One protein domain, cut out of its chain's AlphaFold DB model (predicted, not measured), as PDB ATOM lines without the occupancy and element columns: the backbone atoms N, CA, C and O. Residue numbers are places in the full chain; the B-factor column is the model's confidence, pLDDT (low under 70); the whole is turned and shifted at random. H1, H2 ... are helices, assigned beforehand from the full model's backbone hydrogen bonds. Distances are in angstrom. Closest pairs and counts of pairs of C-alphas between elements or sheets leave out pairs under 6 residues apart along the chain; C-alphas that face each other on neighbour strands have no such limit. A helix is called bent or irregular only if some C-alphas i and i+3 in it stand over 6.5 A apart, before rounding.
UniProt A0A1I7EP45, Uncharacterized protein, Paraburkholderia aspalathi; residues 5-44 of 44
ATOM      1  N   ILE A   5     -15.379 -26.641 -28.784       70.12
ATOM      2  CA  ILE A   5     -16.339 -27.497 -28.090       70.12
ATOM      3  C   ILE A   5     -15.710 -28.842 -27.699       70.12
ATOM      4  O   ILE A   5     -15.920 -29.280 -26.575       70.12
ATOM      5  N   ASP A   6     -14.889 -29.456 -28.559       69.06
ATOM      6  CA  ASP A   6     -14.191 -30.714 -28.245       69.06
ATOM      7  C   ASP A   6     -13.258 -30.543 -27.044       69.06
ATOM      8  O   ASP A   6     -13.360 -31.288 -26.073       69.06
ATOM      9  N   ARG A   7     -12.446 -29.474 -27.026       68.56
ATOM     10  CA  ARG A   7     -11.599 -29.139 -25.863       68.56
ATOM     11  C   ARG A   7     -12.405 -28.855 -24.593       68.56
ATOM     12  O   ARG A   7     -11.949 -29.165 -23.496       68.56
ATOM     13  N   LEU A   8     -13.591 -28.260 -24.727       67.56
ATOM     14  CA  LEU A   8     -14.482 -27.980 -23.599       67.56
ATOM     15  C   LEU A   8     -15.106 -29.263 -23.014       67.56
ATOM     16  O   LEU A   8     -15.419 -29.307 -21.824       67.56
ATOM     17  N   ILE A   9     -15.314 -30.286 -23.849       67.69
ATOM     18  CA  ILE A   9     -15.870 -31.592 -23.467       67.69
ATOM     19  C   ILE A   9     -14.796 -32.478 -22.823       67.69
ATOM     20  O   ILE A   9     -15.083 -33.145 -21.820       67.69
ATOM     21  N   GLU A  10     -13.582 -32.462 -23.377       73.88
ATOM     22  CA  GLU A  10     -12.426 -33.237 -22.911       73.88
ATOM     23  C   GLU A  10     -11.961 -32.780 -21.520       73.88
ATOM     24  O   GLU A  10     -11.663 -33.598 -20.644       73.88
ATOM     25  N   ASP A  11     -11.985 -31.468 -21.274       78.44
ATOM     26  CA  ASP A  11     -11.531 -30.884 -20.019       78.44
ATOM     27  C   ASP A  11     -12.675 -30.765 -18.996       78.44
ATOM     28  O   ASP A  11     -13.504 -29.845 -18.989       78.44
ATOM     29  N   ARG A  12     -12.720 -31.744 -18.087       73.38
ATOM     30  CA  ARG A  12     -13.760 -31.877 -17.055       73.38
ATOM     31  C   ARG A  12     -13.868 -30.631 -16.159       73.38
ATOM     32  O   ARG A  12     -14.964 -30.332 -15.677       73.38
ATOM     33  N   ALA A  13     -12.769 -29.899 -15.953       77.19
ATOM     34  CA  ALA A  13     -12.740 -28.684 -15.139       77.19
ATOM     35  C   ALA A  13     -13.372 -27.484 -15.865       77.19
ATOM     36  O   ALA A  13     -14.139 -26.726 -15.260       77.19
ATOM     37  N   LEU A  14     -13.110 -27.340 -17.170       78.75
ATOM     38  CA  LEU A  14     -13.746 -26.313 -18.001       78.75
ATOM     39  C   LEU A  14     -15.245 -26.561 -18.139       78.75
ATOM     40  O   LEU A  14     -16.028 -25.626 -17.958       78.75
ATOM     41  N   ARG A  15     -15.660 -27.817 -18.339       77.19
ATOM     42  CA  ARG A  15     -17.081 -28.188 -18.360       77.19
ATOM     43  C   ARG A  15     -17.799 -27.775 -17.078       77.19
ATOM     44  O   ARG A  15     -18.896 -27.226 -17.139       77.19
ATOM     45  N   HIS A  16     -17.190 -28.012 -15.916       81.88
ATOM     46  CA  HIS A  16     -17.831 -27.695 -14.643       81.88
ATOM     47  C   HIS A  16     -17.996 -26.185 -14.437       81.88
ATOM     48  O   HIS A  16     -19.079 -25.744 -14.055       81.88
ATOM     49  N   ARG A  17     -16.975 -25.386 -14.782       80.44
ATOM     50  CA  ARG A  17     -17.066 -23.914 -14.791       80.44
ATOM     51  C   ARG A  17     -18.111 -23.400 -15.777       80.44
ATOM     52  O   ARG A  17     -18.856 -22.487 -15.437       80.44
ATOM     53  N   PHE A  18     -18.194 -23.995 -16.964       81.69
ATOM     54  CA  PHE A  18     -19.168 -23.606 -17.980       81.69
ATOM     55  C   PHE A  18     -20.606 -23.884 -17.526       81.69
ATOM     56  O   PHE A  18     -21.466 -23.020 -17.654       81.69
ATOM     57  N   ILE A  19     -20.856 -25.048 -16.916       80.75
ATOM     58  CA  ILE A  19     -22.158 -25.381 -16.319       80.75
ATOM     59  C   ILE A  19     -22.494 -24.413 -15.179       80.75
ATOM     60  O   ILE A  19     -23.617 -23.923 -15.121       80.75
ATOM     61  N   LEU A  20     -21.532 -24.103 -14.303       83.94
ATOM     62  CA  LEU A  20     -21.742 -23.160 -13.199       83.94
ATOM     63  C   LEU A  20     -22.113 -21.762 -13.709       83.94
ATOM     64  O   LEU A  20     -22.963 -21.096 -13.126       83.94
ATOM     65  N   PHE A  21     -21.497 -21.340 -14.814       83.44
ATOM     66  CA  PHE A  21     -21.809 -20.079 -15.477       83.44
ATOM     67  C   PHE A  21     -23.182 -20.101 -16.157       83.44
ATOM     68  O   PHE A  21     -23.904 -19.112 -16.097       83.44
ATOM     69  N   LEU A  22     -23.576 -21.225 -16.769       84.69
ATOM     70  CA  LEU A  22     -24.880 -21.373 -17.425       84.69
ATOM     71  C   LEU A  22     -26.045 -21.495 -16.432       84.69
ATOM     72  O   LEU A  22     -27.173 -21.125 -16.758       84.69
ATOM     73  N   TYR A  23     -25.788 -22.012 -15.230       84.44
ATOM     74  CA  TYR A  23     -26.799 -22.269 -14.206       84.44
ATOM     75  C   TYR A  23     -27.702 -21.054 -13.898       84.44
ATOM     76  O   TYR A  23     -28.923 -21.186 -14.029       84.44
ATOM     77  N   PRO A  24     -27.178 -19.846 -13.591       85.12
ATOM     78  CA  PRO A  24     -28.025 -18.674 -13.364       85.12
ATOM     79  C   PRO A  24     -28.864 -18.292 -14.592       85.12
ATOM     80  O   PRO A  24     -30.023 -17.910 -14.437       85.12
ATOM     81  N   PHE A  25     -28.344 -18.455 -15.815       86.88
ATOM     82  CA  PHE A  25     -29.108 -18.173 -17.036       86.88
ATOM     83  C   PHE A  25     -30.281 -19.135 -17.214       86.88
ATOM     84  O   PHE A  25     -31.366 -18.704 -17.600       86.88
ATOM     85  N   THR A  26     -30.098 -20.419 -16.892       87.38
ATOM     86  CA  THR A  26     -31.200 -21.392 -16.945       87.38
ATOM     87  C   THR A  26     -32.302 -21.076 -15.934       87.38
ATOM     88  O   THR A  26     -33.479 -21.200 -16.267       87.38
ATOM     89  N   ILE A  27     -31.944 -20.580 -14.743       88.62
ATOM     90  CA  ILE A  27     -32.912 -20.143 -13.728       88.62
ATOM     91  C   ILE A  27     -33.683 -18.914 -14.220       88.62
ATOM     92  O   ILE A  27     -34.913 -18.905 -14.179       88.62
ATOM     93  N   ILE A  28     -32.981 -17.897 -14.728       91.00
ATOM     94  CA  ILE A  28     -33.605 -16.670 -15.245       91.00
ATOM     95  C   ILE A  28     -34.537 -16.999 -16.417       91.00
ATOM     96  O   ILE A  28     -35.691 -16.573 -16.426       91.00
ATOM     97  N   GLY A  29     -34.073 -17.806 -17.375       90.38
ATOM     98  CA  GLY A  29     -34.883 -18.248 -18.510       90.38
ATOM     99  C   GLY A  29     -36.123 -19.035 -18.080       90.38
ATOM    100  O   GLY A  29     -37.214 -18.791 -18.595       90.38
ATOM    101  N   GLY A  30     -35.983 -19.920 -17.087       91.75
ATOM    102  CA  GLY A  30     -37.100 -20.654 -16.494       91.75
ATOM    103  C   GLY A  30     -38.133 -19.726 -15.854       91.75
ATOM    104  O   GLY A  30     -39.322 -19.835 -16.149       91.75
ATOM    105  N   MET A  31     -37.687 -18.757 -15.053       93.75
ATOM    106  CA  MET A  31     -38.572 -17.771 -14.422       93.75
ATOM    107  C   MET A  31     -39.312 -16.919 -15.456       93.75
ATOM    108  O   MET A  31     -40.515 -16.699 -15.317       93.75
ATOM    109  N   ILE A  32     -38.634 -16.485 -16.523       91.81
ATOM    110  CA  ILE A  32     -39.261 -15.735 -17.622       91.81
ATOM    111  C   ILE A  32     -40.303 -16.602 -18.335       91.81
ATOM    112  O   ILE A  32     -41.414 -16.138 -18.585       91.81
ATOM    113  N   SER A  33     -39.976 -17.863 -18.629       92.81
ATOM    114  CA  SER A  33     -40.892 -18.799 -19.290       92.81
ATOM    115  C   SER A  33     -42.152 -19.053 -18.456       92.81
ATOM    116  O   SER A  33     -43.266 -18.945 -18.972       92.81
ATOM    117  N   VAL A  34     -41.992 -19.298 -17.150       92.94
ATOM    118  CA  VAL A  34     -43.107 -19.473 -16.206       92.94
ATOM    119  C   VAL A  34     -43.952 -18.205 -16.122       92.94
ATOM    120  O   VAL A  34     -45.174 -18.276 -16.250       92.94
ATOM    121  N   THR A  35     -43.313 -17.043 -15.969       93.06
ATOM    122  CA  THR A  35     -44.007 -15.749 -15.897       93.06
ATOM    123  C   THR A  35     -44.792 -15.480 -17.177       93.06
ATOM    124  O   THR A  35     -45.962 -15.124 -17.104       93.06
ATOM    125  N   CYS A  36     -44.198 -15.720 -18.348       90.88
ATOM    126  CA  CYS A  36     -44.853 -15.559 -19.645       90.88
ATOM    127  C   CYS A  36     -46.048 -16.511 -19.805       90.88
ATOM    128  O   CYS A  36     -47.113 -16.092 -20.247       90.88
ATOM    129  N   SER A  37     -45.912 -17.774 -19.385       91.38
ATOM    130  CA  SER A  37     -47.011 -18.747 -19.420       91.38
ATOM    131  C   SER A  37     -48.169 -18.352 -18.498       91.38
ATOM    132  O   SER A  37     -49.332 -18.449 -18.894       91.38
ATOM    133  N   LEU A  38     -47.864 -17.863 -17.291       92.12
ATOM    134  CA  LEU A  38     -48.861 -17.337 -16.356       92.12
ATOM    135  C   LEU A  38     -49.558 -16.100 -16.925       92.12
ATOM    136  O   LEU A  38     -50.786 -16.036 -16.910       92.12
ATOM    137  N   LEU A  39     -48.793 -15.159 -17.481       90.94
ATOM    138  CA  LEU A  39     -49.336 -13.961 -18.115       90.94
ATOM    139  C   LEU A  39     -50.266 -14.330 -19.275       90.94
ATOM    140  O   LEU A  39     -51.389 -13.845 -19.352       90.94
ATOM    141  N   ALA A  40     -49.837 -15.250 -20.139       89.44
ATOM    142  CA  ALA A  40     -50.623 -15.715 -21.277       89.44
ATOM    143  C   ALA A  40     -51.932 -16.405 -20.869       89.44
ATOM    144  O   ALA A  40     -52.874 -16.414 -21.655       89.44
ATOM    145  N   ARG A  41     -52.005 -16.988 -19.664       86.56
ATOM    146  CA  ARG A  41     -53.256 -17.513 -19.096       86.56
ATOM    147  C   ARG A  41     -54.124 -16.426 -18.479       86.56
ATOM    148  O   ARG A  41     -55.333 -16.559 -18.523       86.56
ATOM    149  N   TYR A  42     -53.521 -15.395 -17.893       86.62
ATOM    150  CA  TYR A  42     -54.254 -14.301 -17.256       86.62
ATOM    151  C   TYR A  42     -54.896 -13.348 -18.274       86.62
ATOM    152  O   TYR A  42     -55.952 -12.784 -18.018       86.62
ATOM    153  N   TYR A  43     -54.256 -13.167 -19.432       78.56
ATOM    154  CA  TYR A  43     -54.764 -12.350 -20.541       78.56
ATOM    155  C   TYR A  43     -55.702 -13.103 -21.500       78.56
ATOM    156  O   TYR A  43     -56.146 -12.517 -22.488       78.56
ATOM    157  N   ARG A  44     -55.969 -14.386 -21.246       60.75
ATOM    158  CA  ARG A  44     -56.926 -15.203 -22.001       60.75
ATOM    159  C   ARG A  44     -58.234 -15.317 -21.241       60.75
ATOM    160  O   ARG A  44     -59.274 -15.349 -21.928       60.75
TER     161      ARG A  44
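AT A GLANCE: This is residues 5 to 44 of the 44 residues of an uncharacterized protein of Paraburkholderia aspalathi (UniProt A0A1I7EP45). One long bent helix, H2, makes nearly the whole length of a thin rod, and a short helix, H1, is turned back at its first end like the foot of an L. The printed part has 40 residues with two named helices, H1 then H2, and no named strand; the class is all helix. It is extended, with a radius of gyration of the C-alphas of 16.0 A and spans of 48 by 15 by 7 A.

HOW THE PARTS SIT: H2, residues 12 to 42, was assigned as one helix by its hydrogen bonds but is bent: C-alphas 21 and 24 are 6.7 A apart. Its arms, H2a, residues 12 to 21, and H2b, residues 24 to 42, stand at a steep tilt of 38 degrees. H1, residues 5 to 10, and H2a only just touch, with 3 pairs of C-alphas within 8 A, and only at the corner by their tight link. Their closest C-alphas, of Leu 8 and Arg 15, are 5.9 A apart. They run opposite ways at a steep tilt of 56 degrees. H1 and H2b are apart. In H1, H2a and H2b every O i to N i+4 pair is within hydrogen-bond range.

IN THESE COORDINATES: H2b measures 26.9 A from first to last C-alpha and ends at C-alpha 42, (-54.254, -14.301, -17.256). H2a measures 14.4 A from C-alpha 12, (-13.760, -31.877, -17.055). H1 measures 8.7 A from C-alpha 5, (-16.339, -27.497, -28.090).

THE WHOLE: The C-alphas farthest apart, of Asp 11 and Arg 44, are 48.1 A apart. The printed part has no cut. Residues 19 to 44, of which 19 to 42 belong to H2, stand free. Mean pLDDT of the printed part is 82.9; residues 6 to 9 and residue 44 are under 70.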